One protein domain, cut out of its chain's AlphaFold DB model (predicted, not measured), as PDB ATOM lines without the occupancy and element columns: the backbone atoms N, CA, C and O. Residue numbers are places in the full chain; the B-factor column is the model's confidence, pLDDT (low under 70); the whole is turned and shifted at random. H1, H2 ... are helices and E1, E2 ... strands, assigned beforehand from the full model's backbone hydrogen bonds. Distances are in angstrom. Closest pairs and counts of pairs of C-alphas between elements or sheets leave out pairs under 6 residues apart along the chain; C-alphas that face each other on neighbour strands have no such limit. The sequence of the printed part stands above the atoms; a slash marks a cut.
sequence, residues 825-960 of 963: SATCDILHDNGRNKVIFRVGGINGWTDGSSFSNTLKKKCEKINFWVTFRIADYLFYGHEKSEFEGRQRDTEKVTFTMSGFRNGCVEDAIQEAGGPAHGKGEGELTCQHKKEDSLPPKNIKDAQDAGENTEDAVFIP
ATOM      1  N   SER A 825      28.512  41.036 -38.885       59.59
ATOM      2  CA  SER A 825      29.001  40.345 -40.084       59.59
ATOM      3  C   SER A 825      27.972  39.381 -40.695       59.59
ATOM      4  O   SER A 825      28.207  38.824 -41.768       59.59
ATOM      5  N   ALA A 826      26.847  39.150 -40.007       76.94
ATOM      6  CA  ALA A 826      25.856  38.157 -40.392       76.94
ATOM      7  C   ALA A 826      25.176  38.494 -41.731       76.94
ATOM      8  O   ALA A 826      24.755  39.624 -41.978       76.94
ATOM      9  N   THR A 827      25.025  37.483 -42.584       85.50
ATOM     10  CA  THR A 827      24.455  37.592 -43.936       85.50
ATOM     11  C   THR A 827      23.316  36.598 -44.121       85.50
ATOM     12  O   THR A 827      23.339  35.517 -43.540       85.50
ATOM     13  N   CYS A 828      22.328  36.935 -44.956       89.31
ATOM     14  CA  CYS A 828      21.331  35.979 -45.436       89.31
ATOM     15  C   CYS A 828      21.179  36.091 -46.956       89.31
ATOM     16  O   CYS A 828      20.785  37.138 -47.474       89.31
ATOM     17  N   ASP A 829      21.453  34.993 -47.653       90.25
ATOM     18  CA  ASP A 829      21.379  34.868 -49.103       90.25
ATOM     19  C   ASP A 829      20.307  33.840 -49.498       90.25
ATOM     20  O   ASP A 829      20.337  32.680 -49.085       90.25
ATOM     21  N   ILE A 830      19.380  34.248 -50.359       89.94
ATOM     22  CA  ILE A 830      18.465  33.375 -51.096       89.94
ATOM     23  C   ILE A 830      19.194  32.942 -52.368       89.94
ATOM     24  O   ILE A 830      19.220  33.666 -53.368       89.94
ATOM     25  N   LEU A 831      19.797  31.754 -52.309       87.62
ATOM     26  CA  LEU A 831      20.608  31.182 -53.388       87.62
ATOM     27  C   LEU A 831      19.745  30.663 -54.544       87.62
ATOM     28  O   LEU A 831      20.142  30.702 -55.709       87.62
ATOM     29  N   HIS A 832      18.533  30.197 -54.231       84.12
ATOM     30  CA  HIS A 832      17.569  29.734 -55.224       84.12
ATOM     31  C   HIS A 832      16.136  29.929 -54.731       84.12
ATOM     32  O   HIS A 832      15.780  29.415 -53.676       84.12
ATOM     33  N   ASP A 833      15.290  30.571 -55.535       83.06
ATOM     34  CA  ASP A 833      13.830  30.518 -55.411       83.06
ATOM     35  C   ASP A 833      13.253  29.988 -56.730       83.06
ATOM     36  O   ASP A 833      13.579  30.492 -57.809       83.06
ATOM     37  N   ASN A 834      12.402  28.960 -56.650       77.62
ATOM     38  CA  ASN A 834      11.695  28.415 -57.810       77.62
ATOM     39  C   ASN A 834      10.332  29.083 -58.083       77.62
ATOM     40  O   ASN A 834       9.603  28.647 -58.979       77.62
ATOM     41  N   GLY A 835       9.965  30.104 -57.301       65.50
ATOM     42  CA  GLY A 835       8.748  30.906 -57.425       65.50
ATOM     43  C   GLY A 835       7.451  30.127 -57.199       65.50
ATOM     44  O   GLY A 835       6.377  30.612 -57.557       65.50
ATOM     45  N   ARG A 836       7.528  28.888 -56.689       61.12
ATOM     46  CA  ARG A 836       6.376  27.974 -56.591       61.12
ATOM     47  C   ARG A 836       6.236  27.262 -55.256       61.12
ATOM     48  O   ARG A 836       5.099  27.091 -54.832       61.12
ATOM     49  N   ASN A 837       7.328  26.791 -54.644       71.50
ATOM     50  CA  ASN A 837       7.297  26.158 -53.314       71.50
ATOM     51  C   ASN A 837       8.666  25.841 -52.674       71.50
ATOM     52  O   ASN A 837       8.659  25.528 -51.490       71.50
ATOM     53  N   LYS A 838       9.805  25.848 -53.391       83.81
ATOM     54  CA  LYS A 838      11.131  25.499 -52.824       83.81
ATOM     55  C   LYS A 838      12.066  26.703 -52.892       83.81
ATOM     56  O   LYS A 838      12.340  27.185 -53.991       83.81
ATOM     57  N   VAL A 839      12.584  27.114 -51.738       88.12
ATOM     58  CA  VAL A 839      13.592  28.174 -51.604       88.12
ATOM     59  C   VAL A 839      14.798  27.627 -50.844       88.12
ATOM     60  O   VAL A 839      14.631  26.828 -49.924       88.12
ATOM     61  N   ILE A 840      16.003  28.010 -51.257       89.88
ATOM     62  CA  ILE A 840      17.274  27.604 -50.653       89.88
ATOM     63  C   ILE A 840      17.950  28.846 -50.082       89.88
ATOM     64  O   ILE A 840      18.185  29.814 -50.810       89.88
ATOM     65  N   PHE A 841      18.265  28.788 -48.794       91.12
ATOM     66  CA  PHE A 841      18.891  29.854 -48.026       91.12
ATOM     67  C   PHE A 841      20.316  29.464 -47.620       91.12
ATOM     68  O   PHE A 841      20.593  28.297 -47.331       91.12
ATOM     69  N   ARG A 842      21.189  30.465 -47.531       90.50
ATOM     70  CA  ARG A 842      22.422  30.458 -46.739       90.50
ATOM     71  C   ARG A 842      22.323  31.583 -45.718       90.50
ATOM     72  O   ARG A 842      22.000  32.705 -46.092       90.50
ATOM     73  N   VAL A 843      22.639  31.298 -44.461       89.62
ATOM     74  CA  VAL A 843      22.872  32.313 -43.428       89.62
ATOM     75  C   VAL A 843      24.298  32.114 -42.923       89.62
ATOM     76  O   VAL A 843      24.645  31.013 -42.500       89.62
ATOM     77  N   GLY A 844      25.143  33.134 -43.044       87.25
ATOM     78  CA  GLY A 844      26.556  33.092 -42.646       87.25
ATOM     79  C   GLY A 844      26.854  34.096 -41.538       87.25
ATOM     80  O   GLY A 844      26.124  35.077 -41.402       87.25
ATOM     81  N   GLY A 845      27.914  33.866 -40.759       83.31
ATOM     82  CA  GLY A 845      28.264  34.716 -39.615       83.31
ATOM     83  C   GLY A 845      27.323  34.510 -38.426       83.31
ATOM     84  O   GLY A 845      26.897  35.477 -37.794       83.31
ATOM     85  N   ILE A 846      26.954  33.251 -38.156       83.50
ATOM     86  CA  ILE A 846      26.002  32.897 -37.085       83.50
ATOM     87  C   ILE A 846      26.657  32.732 -35.695       83.50
ATOM     88  O   ILE A 846      25.954  32.532 -34.702       83.50
ATOM     89  N   ASN A 847      27.984  32.934 -35.634       80.50
ATOM     90  CA  ASN A 847      28.838  32.850 -34.449       80.50
ATOM     91  C   ASN A 847      28.209  33.507 -33.212       80.50
ATOM     92  O   ASN A 847      27.931  34.708 -33.197       80.50
ATOM     93  N   GLY A 848      28.100  32.738 -32.129       71.50
ATOM     94  CA  GLY A 848      27.858  33.268 -30.785       71.50
ATOM     95  C   GLY A 848      26.421  33.688 -30.466       71.50
ATOM     96  O   GLY A 848      26.156  34.009 -29.309       71.50
ATOM     97  N   TRP A 849      25.487  33.645 -31.427       81.19
ATOM     98  CA  TRP A 849      24.056  33.848 -31.151       81.19
ATOM     99  C   TRP A 849      23.219  32.562 -31.214       81.19
ATOM    100  O   TRP A 849      22.302  32.415 -30.407       81.19
ATOM    101  N   THR A 850      23.548  31.585 -32.070       80.56
ATOM    102  CA  THR A 850      22.779  30.327 -32.147       80.56
ATOM    103  C   THR A 850      23.638  29.110 -32.484       80.56
ATOM    104  O   THR A 850      24.412  29.122 -33.432       80.56
ATOM    105  N   ASP A 851      23.440  28.007 -31.759       74.88
ATOM    106  CA  ASP A 851      23.823  26.690 -32.265       74.88
ATOM    107  C   ASP A 851      22.845  26.270 -33.378       74.88
ATOM    108  O   ASP A 851      21.632  26.463 -33.260       74.88
ATOM    109  N   GLY A 852      23.325  25.636 -34.453       76.50
ATOM    110  CA  GLY A 852      22.452  25.240 -35.571       76.50
ATOM    111  C   GLY A 852      21.252  24.368 -35.161       76.50
ATOM    112  O   GLY A 852      20.177  24.438 -35.765       76.50
ATOM    113  N   SER A 853      21.371  23.588 -34.082       78.94
ATOM    114  CA  SER A 853      20.248  22.783 -33.588       78.94
ATOM    115  C   SER A 853      19.124  23.644 -32.996       78.94
ATOM    116  O   SER A 853      17.951  23.352 -33.260       78.94
ATOM    117  N   SER A 854      19.422  24.724 -32.266       83.19
ATOM    118  CA  SER A 854      18.402  25.695 -31.850       83.19
ATOM    119  C   SER A 854      17.866  26.503 -33.032       83.19
ATOM    120  O   SER A 854      16.643  26.575 -33.175       83.19
ATOM    121  N   PHE A 855      18.716  26.985 -33.952       87.56
ATOM    122  CA  PHE A 855      18.262  27.730 -35.137       87.56
ATOM    123  C   PHE A 855      17.258  26.933 -35.982       87.56
ATOM    124  O   PHE A 855      16.212  27.450 -36.381       87.56
ATOM    125  N   SER A 856      17.512  25.635 -36.187       86.38
ATOM    126  CA  SER A 856      16.592  24.716 -36.870       86.38
ATOM    127  C   SER A 856      15.206  24.645 -36.209       86.38
ATOM    128  O   SER A 856      14.187  24.508 -36.890       86.38
ATOM    129  N   ASN A 857      15.135  24.757 -34.881       85.25
ATOM    130  CA  ASN A 857      13.874  24.744 -34.139       85.25
ATOM    131  C   ASN A 857      13.183  26.117 -34.137       85.25
ATOM    132  O   ASN A 857      11.958  26.171 -34.274       85.25
ATOM    133  N   THR A 858      13.942  27.213 -34.086       87.88
ATOM    134  CA  THR A 858      13.427  28.582 -34.259       87.88
ATOM    135  C   THR A 858      12.825  28.777 -35.654       87.88
ATOM    136  O   THR A 858      11.704  29.272 -35.775       87.88
ATOM    137  N   LEU A 859      13.488  28.275 -36.707       88.81
ATOM    138  CA  LEU A 859      12.944  28.244 -38.069       88.81
ATOM    139  C   LEU A 859      11.602  27.507 -38.136       88.81
ATOM    140  O   LEU A 859      10.662  28.037 -38.720       88.81
ATOM    141  N   LYS A 860      11.457  26.325 -37.515       85.81
ATOM    142  CA  LYS A 860      10.156  25.620 -37.465       85.81
ATOM    143  C   LYS A 860       9.089  26.495 -36.801       85.81
ATOM    144  O   LYS A 860       8.051  26.757 -37.397       85.81
ATOM    145  N   LYS A 861       9.390  27.008 -35.605       85.75
ATOM    146  CA  LYS A 861       8.488  27.822 -34.777       85.75
ATOM    147  C   LYS A 861       8.003  29.108 -35.466       85.75
ATOM    148  O   LYS A 861       6.848  29.482 -35.286       85.75
ATOM    149  N   LYS A 862       8.865  29.789 -36.234       86.38
ATOM    150  CA  LYS A 862       8.538  31.050 -36.932       86.38
ATOM    151  C   LYS A 862       7.978  30.849 -38.339       86.38
ATOM    152  O   LYS A 862       7.064  31.568 -38.742       86.38
ATOM    153  N   CYS A 863       8.502  29.887 -39.097       84.88
ATOM    154  CA  CYS A 863       8.155  29.716 -40.506       84.88
ATOM    155  C   CYS A 863       6.987  28.769 -40.783       84.88
ATOM    156  O   CYS A 863       6.486  28.780 -41.914       84.88
ATOM    157  N   GLU A 864       6.526  27.982 -39.804       79.88
ATOM    158  CA  GLU A 864       5.396  27.075 -40.000       79.88
ATOM    159  C   GLU A 864       4.124  27.834 -40.416       79.88
ATOM    160  O   GLU A 864       3.470  28.566 -39.661       79.88
ATOM    161  N   LYS A 865       3.733  27.645 -41.677       70.62
ATOM    162  CA  LYS A 865       2.495  28.193 -42.213       70.62
ATOM    163  C   LYS A 865       1.368  27.204 -41.963       70.62
ATOM    164  O   LYS A 865       1.097  26.354 -42.801       70.62
ATOM    165  N   ILE A 866       0.685  27.368 -40.829       62.38
ATOM    166  CA  ILE A 866      -0.546  26.639 -40.493       62.38
ATOM    167  C   ILE A 866      -1.621  26.913 -41.567       62.38
ATOM    168  O   ILE A 866      -2.415  27.844 -41.457       62.38
ATOM    169  N   ASN A 867      -1.612  26.107 -42.628       61.50
ATOM    170  CA  ASN A 867      -2.513  26.150 -43.774       61.50
ATOM    171  C   ASN A 867      -2.816  24.700 -44.172       61.50
ATOM    172  O   ASN A 867      -1.920  23.972 -44.587       61.50
ATOM    173  N   PHE A 868      -4.087  24.295 -44.117       56.84
ATOM    174  CA  PHE A 868      -4.535  22.901 -44.293       56.84
ATOM    175  C   PHE A 868      -4.050  22.196 -45.583       56.84
ATOM    176  O   PHE A 868      -3.990  20.973 -45.631       56.84
ATOM    177  N   TRP A 869      -3.695  22.958 -46.622       58.75
ATOM    178  CA  TRP A 869      -3.267  22.452 -47.934       58.75
ATOM    179  C   TRP A 869      -1.759  22.577 -48.216       58.75
ATOM    180  O   TRP A 869      -1.324  22.233 -49.313       58.75
ATOM    181  N   VAL A 870      -0.960  23.106 -47.283       68.06
ATOM    182  CA  VAL A 870       0.467  23.393 -47.503       68.06
ATOM    183  C   VAL A 870       1.280  22.900 -46.310       68.06
ATOM    184  O   VAL A 870       1.355  23.567 -45.284       68.06
ATOM    185  N   THR A 871       1.907  21.732 -46.451       73.31
ATOM    186  CA  THR A 871       2.834  21.203 -45.444       73.31
ATOM    187  C   THR A 871       4.117  22.029 -45.437       73.31
ATOM    188  O   THR A 871       4.850  22.053 -46.426       73.31
ATOM    189  N   PHE A 872       4.395  22.684 -44.315       82.62
ATOM    190  CA  PHE A 872       5.692  23.296 -44.051       82.62
ATOM    191  C   PHE A 872       6.778  22.217 -43.946       82.62
ATOM    192  O   PHE A 872       6.600  21.243 -43.215       82.62
ATOM    193  N   ARG A 873       7.904  22.378 -44.655       82.31
ATOM    194  CA  ARG A 873       9.068  21.480 -44.550       82.31
ATOM    195  C   ARG A 873      10.380  22.233 -44.688       82.31
ATOM    196  O   ARG A 873      10.542  23.027 -45.618       82.31
ATOM    197  N   ILE A 874      11.329  21.896 -43.820       86.62
ATOM    198  CA  ILE A 874      12.752  22.212 -43.967       86.62
ATOM    199  C   ILE A 874      13.447  20.933 -44.450       86.62
ATOM    200  O   ILE A 874      13.112  19.847 -43.987       86.62
ATOM    201  N   ALA A 875      14.385  21.049 -45.384       83.62
ATOM    202  CA  ALA A 875      15.192  19.938 -45.895       83.62
ATOM    203  C   ALA A 875      16.625  20.421 -46.164       83.62
ATOM    204  O   ALA A 875      16.901  21.610 -46.012       83.62
ATOM    205  N   ASP A 876      17.516  19.525 -46.597       83.81
ATOM    206  CA  ASP A 876      18.883  19.861 -47.024       83.81
ATOM    207  C   ASP A 876      19.623  20.767 -45.996       83.81
ATOM    208  O   ASP A 876      20.260  21.739 -46.387       83.81
ATOM    209  N   TYR A 877      19.454  20.519 -44.682       86.12
ATOM    210  CA  TYR A 877      19.947  21.390 -43.598       86.12
ATOM    211  C   TYR A 877      21.367  20.993 -43.166       86.12
ATOM    212  O   TYR A 877      21.561  19.946 -42.538       86.12
ATOM    213  N   LEU A 878      22.346  21.837 -43.488       86.38
ATOM    214  CA  LEU A 878      23.752  21.688 -43.115       86.38
ATOM    215  C   LEU A 878      24.180  22.909 -42.294       86.38
ATOM    216  O   LEU A 878      24.096  24.038 -42.772       86.38
ATOM    217  N   PHE A 879      24.662  22.683 -41.075       85.44
ATOM    218  CA  PHE A 879      25.402  23.669 -40.285       85.44
ATOM    219  C   PHE A 879      26.898  23.341 -40.359       85.44
ATOM    220  O   PHE A 879      27.273  22.171 -40.326       85.44
ATOM    221  N   TYR A 880      27.741  24.363 -40.446       82.69
ATOM    222  CA  TYR A 880      29.192  24.271 -40.574       82.69
ATOM    223  C   TYR A 880      29.808  25.063 -39.419       82.69
ATOM    224  O   TYR A 880      29.598  26.273 -39.360       82.69
ATOM    225  N   GLY A 881      30.546  24.406 -38.517       71.81
ATOM    226  CA  GLY A 881      31.181  25.082 -37.376       71.81
ATOM    227  C   GLY A 881      32.359  25.991 -37.756       71.81
ATOM    228  O   GLY A 881      32.550  27.041 -37.151       71.81
ATOM    229  N   HIS A 882      33.128  25.613 -38.785       69.00
ATOM    230  CA  HIS A 882      34.369  26.299 -39.166       69.00
ATOM    231  C   HIS A 882      34.485  26.484 -40.690       69.00
ATOM    232  O   HIS A 882      35.130  25.692 -41.382       69.00
ATOM    233  N   GLU A 883      33.871  27.543 -41.227       67.69
ATOM    234  CA  GLU A 883      34.108  28.020 -42.594       67.69
ATOM    235  C   GLU A 883      35.033  29.246 -42.606       67.69
ATOM    236  O   GLU A 883      34.753  30.266 -41.981       67.69
ATOM    237  N   LYS A 884      36.111  29.188 -43.395       65.06
ATOM    238  CA  LYS A 884      37.027  30.319 -43.600       65.06
ATOM    239  C   LYS A 884      36.407  31.368 -44.514       65.06
ATOM    240  O   LYS A 884      36.633  31.365 -45.723       65.06
ATOM    241  N   SER A 885      35.651  32.289 -43.931       60.06
ATOM    242  CA  SER A 885      35.127  33.467 -44.627       60.06
ATOM    243  C   SER A 885      36.120  34.629 -44.578       60.06
ATOM    244  O   SER A 885      36.785  34.839 -43.563       60.06
ATOM    245  N   GLU A 886      36.193  35.425 -45.643       53.34
ATOM    246  CA  GLU A 886      36.934  36.687 -45.633       53.34
ATOM    247  C   GLU A 886      36.024  37.823 -45.146       53.34
ATOM    248  O   GLU A 886      35.076  38.213 -45.828       53.34
ATOM    249  N   PHE A 887      36.313  38.357 -43.960       52.72
ATOM    250  CA  PHE A 887      35.627  39.512 -43.389       52.72
ATOM    251  C   PHE A 887      36.607  40.683 -43.269       52.72
ATOM    252  O   PHE A 887      37.649  40.560 -42.626       52.72
ATOM    253  N   GLU A 888      36.285  41.811 -43.910       53.88
ATOM    254  CA  GLU A 888      37.105  43.040 -43.912       53.88
ATOM    255  C   GLU A 888      38.573  42.814 -44.347       53.88
ATOM    256  O   GLU A 888      39.507  43.388 -43.786       53.88
ATOM    257  N   GLY A 889      38.795  41.947 -45.343       49.91
ATOM    258  CA  GLY A 889      40.139  41.622 -45.840       49.91
ATOM    259  C   GLY A 889      40.939  40.672 -44.940       49.91
ATOM    260  O   GLY A 889      42.161  40.587 -45.064       49.91
ATOM    261  N   ARG A 890      40.284  39.981 -43.996       49.09
ATOM    262  CA  ARG A 890      40.904  38.986 -43.107       49.09
ATOM    263  C   ARG A 890      40.095  37.697 -43.113       49.09
ATOM    264  O   ARG A 890      38.879  37.734 -42.946       49.09
ATOM    265  N   GLN A 891      40.758  36.551 -43.244       61.34
ATOM    266  CA  GLN A 891      40.089  35.272 -43.000       61.34
ATOM    267  C   GLN A 891      39.734  35.147 -41.513       61.34
ATOM    268  O   GLN A 891      40.568  35.413 -40.648       61.34
ATOM    269  N   ARG A 892      38.496  34.737 -41.237       63.78
ATOM    270  CA  ARG A 892      38.010  34.306 -39.923       63.78
ATOM    271  C   ARG A 892      37.254  32.996 -40.098       63.78
ATOM    272  O   ARG A 892      36.538  32.849 -41.093       63.78
ATOM    273  N   ASP A 893      37.354  32.102 -39.123       70.50
ATOM    274  CA  ASP A 893      36.436  30.969 -39.043       70.50
ATOM    275  C   ASP A 893      35.059  31.482 -38.592       70.50
ATOM    276  O   ASP A 893      34.894  32.066 -37.514       70.50
ATOM    277  N   THR A 894      34.070  31.319 -39.463       75.38
ATOM    278  CA  THR A 894      32.674  31.652 -39.204       75.38
ATOM    279  C   THR A 894      31.789  30.432 -39.344       75.38
ATOM    280  O   THR A 894      32.034  29.520 -40.134       75.38
ATOM    281  N   GLU A 895      30.730  30.437 -38.553       84.94
ATOM    282  CA  GLU A 895      29.662  29.470 -38.652       84.94
ATOM    283  C   GLU A 895      28.744  29.858 -39.825       84.94
ATOM    284  O   GLU A 895      28.358  31.026 -40.000       84.94
ATOM    285  N   LYS A 896      28.363  28.854 -40.617       86.75
ATOM    286  CA  LYS A 896      27.396  28.956 -41.717       86.75
ATOM    287  C   LYS A 896      26.293  27.932 -41.513       86.75
ATOM    288  O   LYS A 896      26.534  26.819 -41.058       86.75
ATOM    289  N   VAL A 897      25.088  28.261 -41.959       88.81
ATOM    290  CA  VAL A 897      24.026  27.284 -42.184       88.81
ATOM    291  C   VAL A 897      23.446  27.433 -43.591       88.81
ATOM    292  O   VAL A 897      23.125  28.533 -44.040       88.81
ATOM    293  N   THR A 898      23.287  26.316 -44.297       89.50
ATOM    294  CA  THR A 898      22.533  26.223 -45.552       89.50
ATOM    295  C   THR A 898      21.315  25.329 -45.341       89.50
ATOM    296  O   THR A 898      21.368  24.346 -44.602       89.50
ATOM    297  N   PHE A 899      20.173  25.703 -45.922       90.38
ATOM    298  CA  PHE A 899      18.935  24.937 -45.771       90.38
ATOM    299  C   PHE A 899      17.923  25.210 -46.884       90.38
ATOM    300  O   PHE A 899      17.773  26.323 -47.391       90.38
ATOM    301  N   THR A 900      17.163  24.175 -47.231       88.75
ATOM    302  CA  THR A 900      15.942  24.283 -48.030       88.75
ATOM    303  C   THR A 900      14.752  24.585 -47.129       88.75
ATOM    304  O   THR A 900      14.565  23.918 -46.113       88.75
ATOM    305  N   MET A 901      13.850  25.461 -47.575       87.62
ATOM    306  CA  MET A 901      12.497  25.586 -47.026       87.62
ATOM    307  C   MET A 901      11.422  25.423 -48.099       87.62
ATOM    308  O   MET A 901      11.609  25.750 -49.275       87.62
ATOM    309  N   SER A 902      10.257  24.950 -47.667       86.06
ATOM    310  CA  SER A 902       9.037  24.893 -48.466       86.06
ATOM    311  C   SER A 902       7.794  25.082 -47.600       86.06
ATOM    312  O   SER A 902       7.798  24.757 -46.413       86.06
ATOM    313  N   GLY A 903       6.740  25.658 -48.183       79.88
ATOM    314  CA  GLY A 903       5.469  25.880 -47.487       79.88
ATOM    315  C   GLY A 903       5.505  26.915 -46.352       79.88
ATOM    316  O   GLY A 903       4.742  26.791 -45.402       79.88
ATOM    317  N   PHE A 904       6.382  27.921 -46.423       83.19
ATOM    318  CA  PHE A 904       6.619  28.907 -45.356       83.19
ATOM    319  C   PHE A 904       5.947  30.279 -45.605       83.19
ATOM    320  O   PHE A 904       5.188  30.461 -46.568       83.19
ATOM    321  N   ARG A 905       6.171  31.247 -44.703       77.31
ATOM    322  CA  ARG A 905       5.706  32.648 -44.804       77.31
ATOM    323  C   ARG A 905       6.869  33.580 -45.178       77.31
ATOM    324  O   ARG A 905       7.937  33.462 -44.598       77.31
ATOM    325  N   ASN A 906       6.671  34.531 -46.087       79.25
ATOM    326  CA  ASN A 906       7.691  35.542 -46.404       79.25
ATOM    327  C   ASN A 906       8.092  36.326 -45.131       79.25
ATOM    328  O   ASN A 906       7.217  36.616 -44.317       79.25
ATOM    329  N   GLY A 907       9.381  36.654 -44.969       79.94
ATOM    330  CA  GLY A 907       9.931  37.346 -43.788       79.94
ATOM    331  C   GLY A 907      10.207  36.453 -42.568       79.94
ATOM    332  O   GLY A 907      10.834  36.891 -41.608       79.94
ATOM    333  N   CYS A 908       9.768  35.188 -42.580       87.88
ATOM    334  CA  CYS A 908       9.871  34.323 -41.401       87.88
ATOM    335  C   CYS A 908      11.305  33.869 -41.070       87.88
ATOM    336  O   CYS A 908      11.556  33.425 -39.951       87.88
ATOM    337  N   VAL A 909      12.223  33.923 -42.044       89.12
ATOM    338  CA  VAL A 909      13.631  33.543 -41.849       89.12
ATOM    339  C   VAL A 909      14.347  34.661 -41.110       89.12
ATOM    340  O   VAL A 909      15.066  34.403 -40.153       89.12
ATOM    341  N   GLU A 910      14.065  35.906 -41.477       89.69
ATOM    342  CA  GLU A 910      14.523  37.093 -40.771       89.69
ATOM    343  C   GLU A 910      13.922  37.179 -39.353       89.69
ATOM    344  O   GLU A 910      14.661  37.369 -38.388       89.69
ATOM    345  N   ASP A 911      12.622  36.888 -39.188       87.56
ATOM    346  CA  ASP A 911      11.982  36.715 -37.867       87.56
ATOM    347  C   ASP A 911      12.645  35.618 -37.008       87.56
ATOM    348  O   ASP A 911      12.588  35.681 -35.773       87.56
ATOM    349  N   ALA A 912      13.185  34.569 -37.638       89.50
ATOM    350  CA  ALA A 912      13.852  33.458 -36.963       89.50
ATOM    351  C   ALA A 912      15.302  33.790 -36.598       89.50
ATOM    352  O   ALA A 912      15.741  33.422 -35.514       89.50
ATOM    353  N   ILE A 913      16.018  34.526 -37.454       89.69
ATOM    354  CA  ILE A 913      17.343  35.086 -37.158       89.69
ATOM    355  C   ILE A 913      17.245  36.021 -35.947       89.69
ATOM    356  O   ILE A 913      17.991  35.850 -34.986       89.69
ATOM    357  N   GLN A 914      16.261  36.924 -35.929       89.00
ATOM    358  CA  GLN A 914      16.066  37.853 -34.814       89.00
ATOM    359  C   GLN A 914      15.616  37.159 -33.511       89.00
ATOM    360  O   GLN A 914      16.054  37.552 -32.433       89.00
ATOM    361  N   GLU A 915      14.775  36.113 -33.563       87.88
ATOM    362  CA  GLU A 915      14.448  35.328 -32.351       87.88
ATOM    363  C   GLU A 915      15.631  34.473 -31.863       87.88
ATOM    364  O   GLU A 915      15.749  34.228 -30.664       87.88
ATOM    365  N   ALA A 916      16.528  34.063 -32.759       86.31
ATOM    366  CA  ALA A 916      17.760  33.359 -32.418       86.31
ATOM    367  C   ALA A 916      18.883  34.288 -31.905       86.31
ATOM    368  O   ALA A 916      19.997  33.821 -31.707       86.31
ATOM    369  N   GLY A 917      18.622  35.583 -31.687       84.19
ATOM    370  CA  GLY A 917      19.613  36.544 -31.181       84.19
ATOM    371  C   GLY A 917      20.513  37.174 -32.252       84.19
ATOM    372  O   GLY A 917      21.403  37.951 -31.909       84.19
ATOM    373  N   GLY A 918      20.277  36.873 -33.530       85.62
ATOM    374  CA  GLY A 918      20.918  37.541 -34.660       85.62
ATOM    375  C   GLY A 918      20.364  38.953 -34.920       85.62
ATOM    376  O   GLY A 918      19.580  39.486 -34.127       85.62
ATOM    377  N   PRO A 919      20.754  39.593 -36.040       83.94
ATOM    378  CA  PRO A 919      20.364  40.972 -36.338       83.94
ATOM    379  C   PRO A 919      18.849  41.158 -36.477       83.94
ATOM    380  O   PRO A 919      18.125  40.246 -36.879       83.94
ATOM    381  N   ALA A 920      18.373  42.373 -36.199       82.62
ATOM    382  CA  ALA A 920      16.970  42.730 -36.390       82.62
ATOM    383  C   ALA A 920      16.577  42.713 -37.876       82.62
ATOM    384  O   ALA A 920      17.389  43.071 -38.733       82.62
ATOM    385  N   HIS A 921      15.334  42.339 -38.196       80.94
ATOM    386  CA  HIS A 921      14.878  42.375 -39.584       80.94
ATOM    387  C   HIS A 921      14.759  43.817 -40.106       80.94
ATOM    388  O   HIS A 921      14.031  44.626 -39.531       80.94
ATOM    389  N   GLY A 922      15.419  44.120 -41.228       76.88
ATOM    390  CA  GLY A 922      15.315  45.428 -41.875       76.88
ATOM    391  C   GLY A 922      16.409  45.717 -42.907       76.88
ATOM    392  O   GLY A 922      16.965  44.798 -43.513       76.88
ATOM    393  N   LYS A 923      16.665  47.004 -43.161       70.12
ATOM    394  CA  LYS A 923      17.565  47.517 -44.218       70.12
ATOM    395  C   LYS A 923      18.499  48.657 -43.772       70.12
ATOM    396  O   LYS A 923      19.236  49.180 -44.604       70.12
ATOM    397  N   GLY A 924      18.438  49.076 -42.510       66.38
ATOM    398  CA  GLY A 924      19.356  50.032 -41.896       66.38
ATOM    399  C   GLY A 924      20.681  49.405 -41.446       66.38
ATOM    400  O   GLY A 924      20.917  48.205 -41.589       66.38
ATOM    401  N   GLU A 925      21.565  50.225 -40.878       56.97
ATOM    402  CA  GLU A 925      22.908  49.801 -40.461       56.97
ATOM    403  C   GLU A 925      22.889  48.853 -39.246       56.97
ATOM    404  O   GLU A 925      22.722  49.250 -38.082       56.97
ATOM    405  N   GLY A 926      23.121  47.571 -39.532       63.12
ATOM    406  CA  GLY A 926      23.036  46.476 -38.570       63.12
ATOM    407  C   GLY A 926      21.681  45.763 -38.546       63.12
ATOM    408  O   GLY A 926      21.438  44.981 -37.630       63.12
ATOM    409  N   GLU A 927      20.818  46.015 -39.531       75.00
ATOM    410  CA  GLU A 927      19.615  45.226 -39.805       75.00
ATOM    411  C   GLU A 927      19.868  44.220 -40.944       75.00
ATOM    412  O   GLU A 927      20.741  44.426 -41.790       75.00
ATOM    413  N   LEU A 928      19.094  43.131 -40.988       82.56
ATOM    414  CA  LEU A 928      19.240  42.046 -41.960       82.56
ATOM    415  C   LEU A 928      17.942  41.803 -42.752       82.56
ATOM    416  O   LEU A 928      16.846  41.672 -42.206       82.56
ATOM    417  N   THR A 929      18.081  41.689 -44.073       85.25
ATOM    418  CA  THR A 929      17.052  41.206 -45.010       85.25
ATOM    419  C   THR A 929      17.692  40.143 -45.895       85.25
ATOM    420  O   THR A 929      18.801  40.361 -46.384       85.25
ATOM    421  N   CYS A 930      17.008  39.026 -46.146       87.88
ATOM    422  CA  CYS A 930      17.541  37.978 -47.011       87.88
ATOM    423  C   CYS A 930      17.581  38.433 -48.486       87.88
ATOM    424  O   CYS A 930      16.556  38.773 -49.084       87.88
ATOM    425  N   GLN A 931      18.773  38.458 -49.088       87.19
ATOM    426  CA  GLN A 931      19.004  39.010 -50.429       87.19
ATOM    427  C   GLN A 931      18.995  37.924 -51.510       87.19
ATOM    428  O   GLN A 931      19.491  36.826 -51.301       87.19
ATOM    429  N   HIS A 932      18.461  38.216 -52.699       84.25
ATOM    430  CA  HIS A 932      18.450  37.253 -53.809       84.25
ATOM    431  C   HIS A 932      19.806  37.212 -54.523       84.25
ATOM    432  O   HIS A 932      20.029  37.931 -55.498       84.25
ATOM    433  N   LYS A 933      20.698  36.345 -54.044       84.00
ATOM    434  CA  LYS A 933      22.057  36.158 -54.556       84.00
ATOM    435  C   LYS A 933      22.158  34.806 -55.259       84.00
ATOM    436  O   LYS A 933      22.483  33.795 -54.650       84.00
ATOM    437  N   LYS A 934      21.833  34.785 -56.554       73.19
ATOM    438  CA  LYS A 934      21.977  33.578 -57.380       73.19
ATOM    439  C   LYS A 934      23.454  33.219 -57.514       73.19
ATOM    440  O   LYS A 934      24.240  34.058 -57.945       73.19
ATOM    441  N   GLU A 935      23.788  31.976 -57.205       73.69
ATOM    442  CA  GLU A 935      25.121  31.404 -57.399       73.69
ATOM    443  C   GLU A 935      25.036  30.249 -58.405       73.69
ATOM    444  O   GLU A 935      24.021  29.550 -58.480       73.69
ATOM    445  N   ASP A 936      26.082  30.077 -59.219       60.44
ATOM    446  CA  ASP A 936      26.090  29.102 -60.322       60.44
ATOM    447  C   ASP A 936      26.122  27.644 -59.830       60.44
ATOM    448  O   ASP A 936      25.683  26.734 -60.537       60.44
ATOM    449  N   SER A 937      26.583  27.426 -58.593       71.69
ATOM    450  CA  SER A 937      26.399  26.179 -57.854       71.69
ATOM    451  C   SER A 937      25.373  26.366 -56.741       71.69
ATOM    452  O   SER A 937      25.394  27.353 -56.010       71.69
ATOM    453  N   LEU A 938      24.506  25.369 -56.568       78.00
ATOM    454  CA  LEU A 938      23.686  25.247 -55.364       78.00
ATOM    455  C   LEU A 938      24.544  24.718 -54.201       78.00
ATOM    456  O   LEU A 938      25.522  24.010 -54.459       78.00
ATOM    457  N   PRO A 939      24.176  25.002 -52.936       78.06
ATOM    458  CA  PRO A 939      24.871  24.426 -51.796       78.06
ATOM    459  C   PRO A 939      24.688  22.895 -51.752       78.06
ATOM    460  O   PRO A 939      23.656  22.380 -52.211       78.06
ATOM    461  N   PRO A 940      25.660  22.166 -51.181       78.31
ATOM    462  CA  PRO A 940      25.565  20.735 -50.907       78.31
ATOM    463  C   PRO A 940      24.314  20.330 -50.121       78.31
ATOM    464  O   PRO A 940      23.818  21.081 -49.286       78.31
ATOM    465  N   LYS A 941      23.799  19.119 -50.377       77.94
ATOM    466  CA  LYS A 941      22.576  18.603 -49.721       77.94
ATOM    467  C   LYS A 941      22.858  17.588 -48.616       77.94
ATOM    468  O   LYS A 941      21.937  17.161 -47.924       77.94
ATOM    469  N   ASN A 942      24.110  17.159 -48.486       74.12
ATOM    470  CA  ASN A 942      24.595  16.234 -47.468       74.12
ATOM    471  C   ASN A 942      26.123  16.382 -47.319       74.12
ATOM    472  O   ASN A 942      26.772  17.006 -48.156       74.12
ATOM    473  N   ILE A 943      26.702  15.774 -46.278       74.38
ATOM    474  CA  ILE A 943      28.138  15.886 -45.958       74.38
ATOM    475  C   ILE A 943      29.037  15.371 -47.098       74.38
ATOM    476  O   ILE A 943      30.091  15.953 -47.342       74.38
ATOM    477  N   LYS A 944      28.629  14.331 -47.842       78.00
ATOM    478  CA  LYS A 944      29.421  13.840 -48.978       78.00
ATOM    479  C   LYS A 944      29.400  14.820 -50.154       78.00
ATOM    480  O   LYS A 944      30.460  15.070 -50.715       78.00
ATOM    481  N   ASP A 945      28.250  15.410 -50.485       79.31
ATOM    482  CA  ASP A 945      28.185  16.483 -51.493       79.31
ATOM    483  C   ASP A 945      29.126  17.651 -51.112       79.31
ATOM    484  O   ASP A 945      29.722  18.265 -51.991       79.31
ATOM    485  N   ALA A 946      29.273  17.947 -49.812       75.25
ATOM    486  CA  ALA A 946      30.132  19.020 -49.306       75.25
ATOM    487  C   ALA A 946      31.626  18.667 -49.373       75.25
ATOM    488  O   ALA A 946      32.434  19.486 -49.810       75.25
ATOM    489  N   GLN A 947      31.988  17.424 -49.044       76.06
ATOM    490  CA  GLN A 947      33.343  16.895 -49.234       76.06
ATOM    491  C   GLN A 947      33.741  16.845 -50.714       76.06
ATOM    492  O   GLN A 947      34.839  17.266 -51.067       76.06
ATOM    493  N   ASP A 948      32.837  16.397 -51.590       77.44
ATOM    494  CA  ASP A 948      33.060  16.364 -53.040       77.44
ATOM    495  C   ASP A 948      33.142  17.783 -53.649       77.44
ATOM    496  O   ASP A 948      33.757  17.963 -54.700       77.44
ATOM    497  N   ALA A 949      32.564  18.794 -52.983       73.94
ATOM    498  CA  ALA A 949      32.689  20.214 -53.324       73.94
ATOM    499  C   ALA A 949      33.921  20.908 -52.700       73.94
ATOM    500  O   ALA A 949      34.211  22.051 -53.052       73.94
ATOM    501  N   GLY A 950      34.654  20.240 -51.802       69.50
ATOM    502  CA  GLY A 950      35.830  20.793 -51.123       69.50
ATOM    503  C   GLY A 950      35.533  21.745 -49.956       69.50
ATOM    504  O   GLY A 950      36.423  22.492 -49.553       69.50
ATOM    505  N   GLU A 951      34.315  21.743 -49.405       75.19
ATOM    506  CA  GLU A 951      34.008  22.488 -48.178       75.19
ATOM    507  C   GLU A 951      34.650  21.829 -46.945       75.19
ATOM    508  O   GLU A 951      34.789  20.602 -46.876       75.19
ATOM    509  N   ASN A 952      34.989  22.630 -45.926       66.88
ATOM    510  CA  ASN A 952      35.370  22.070 -44.631       66.88
ATOM    511  C   ASN A 952      34.165  21.342 -44.012       66.88
ATOM    512  O   ASN A 952      33.089  21.924 -43.865       66.88
ATOM    513  N   THR A 953      34.351  20.073 -43.650       68.00
ATOM    514  CA  THR A 953      33.301  19.235 -43.049       68.00
ATOM    515  C   THR A 953      33.689  18.610 -41.714       68.00
ATOM    516  O   THR A 953      32.924  17.801 -41.192       68.00
ATOM    517  N   GLU A 954      34.835  18.997 -41.144       59.81
ATOM    518  CA  GLU A 954      35.349  18.448 -39.881       59.81
ATOM    519  C   GLU A 954      34.345  18.648 -38.726       59.81
ATOM    520  O   GLU A 954      34.068  17.698 -37.994       59.81
ATOM    521  N   ASP A 955      33.667  19.804 -38.693       61.16
ATOM    522  CA  ASP A 955      32.560  20.123 -37.776       61.16
ATOM    523  C   ASP A 955      31.248  20.453 -38.526       61.16
ATOM    524  O   ASP A 955      30.540  21.417 -38.210       61.16
ATOM    525  N   ALA A 956      30.906  19.673 -39.562       64.94
ATOM    526  CA  ALA A 956      29.623  19.816 -40.263       64.94
ATOM    527  C   ALA A 956      28.490  19.034 -39.574       64.94
ATOM    528  O   ALA A 956      28.389  17.808 -39.674       64.94
ATOM    529  N   VAL A 957      27.563  19.753 -38.939       64.94
ATOM    530  CA  VAL A 957      26.347  19.182 -38.347       64.94
ATOM    531  C   VAL A 957      25.244  19.121 -39.406       64.94
ATOM    532  O   VAL A 957      24.489  20.071 -39.623       64.94
ATOM    533  N   PHE A 958      25.117  17.966 -40.059       65.38
ATOM    534  CA  PHE A 958      23.944  17.659 -40.877       65.38
ATOM    535  C   PHE A 958      22.765  17.273 -39.983       65.38
ATOM    536  O   PHE A 958      22.821  16.268 -39.271       65.38
ATOM    537  N   ILE A 959      21.673  18.036 -40.059       61.62
ATOM    538  CA  ILE A 959      20.417  17.676 -39.397       61.62
ATOM    539  C   ILE A 959      19.487  17.088 -40.468       61.62
ATOM    540  O   ILE A 959      18.886  17.850 -41.230       61.62
ATOM    541  N   PRO A 960      19.319  15.752 -40.547       49.91
ATOM    542  CA  PRO A 960      18.314  15.146 -41.412       49.91
ATOM    543  C   PRO A 960      16.921  15.487 -40.873       49.91
ATOM    544  O   PRO A 960      16.354  14.777 -40.041       49.91
TER     545      PRO A 960
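Overview. This is residues 825 to 960 of the 963 residues of an uncharacterized protein of Aspergillus novoparasiticus (UniProt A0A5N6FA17). A twisted antiparallel sheet of five strands has H1 packed over one face, with H2 packed on H1. The two longest strands, E3 and E4, form a hairpin that bends toward its tip. From H2 a long stretch without named elements runs beside E1 at one edge of the sheet and on to small H3, near E5 at the other edge. The printed part has 136 residues, with three named helices and five named strands in the order E1, E2, H1, E3, E4, H2, H3, E5, and the sheet runs E1, E2, E4, E3, E5. The class is mixed, helices and strands; the whole is compact, with a radius of gyration of the C-alphas of 14.4 A and spans of 46 by 36 by 28 A.

Along the chain. E1, residues 827 to 833, begins at C-alpha 827 at (24.455, 37.592, -43.936) and is 17.2 A long. E2, residues 838 to 844, is 20.0 A long, and H1, residues 852 to 863, is 15.8 A. E3, residues 873 to 887, is 32.1 A long and bends by 78 degrees at residue 884. E4, residues 890 to 902, is 35.3 A long and bends by 64 degrees at residue 893. H2 holds residues 908 to 915 and H3 residues 943 to 948. E5, residues 956 to 959, ends at C-alpha 959 at (20.417, 17.676, -39.397).

Arrangement. E1 and E2 form a hairpin, with N 829 and O 842 2.8 A apart. E2 and E4 are antiparallel, with N 841 and O 899 at 2.9 A. E3 and E4 form a second hairpin, with N 880 and O 896 at 2.8 A. E3 and E5 are antiparallel, with N 957 and O 879 at 2.8 A. H1 is on the sheet at a height of 9.3 A, over E4 and E3, in two layers. E2, H1 and E3 make a split strand-helix-strand unit, two strands running the same way with E4 between them, and its crossover is right-handed. H1 and H2 touch at a steep tilt of 55 degrees, opposite ways; their closest C-alphas, of Cys 863 and Cys 908, are 5.0 A apart. H2 only grazes the sheet with residues 909 to 913, and H3 with residues 943 to 946. The closest C-alphas of H3 and E5, of Ile 943 and Phe 958, are 6.8 A apart. Residues 829 to 830 of E1 pair with residues 931 to 932, parallel. In H2 and H3 every O i to N i+4 pair is within hydrogen-bond range, in H1 7 of 8.

Size, cuts and confidence. The two C-alphas farthest apart, of Phe 868 and Gly 889, are 48.5 A apart. The printed part has no cut. The link from H2 to H3, 27 residues, is long. Mean pLDDT of the printed part is 77.3; 33 residues are under 70, among them 866 to 870, 882 to 892 and 952 to 960.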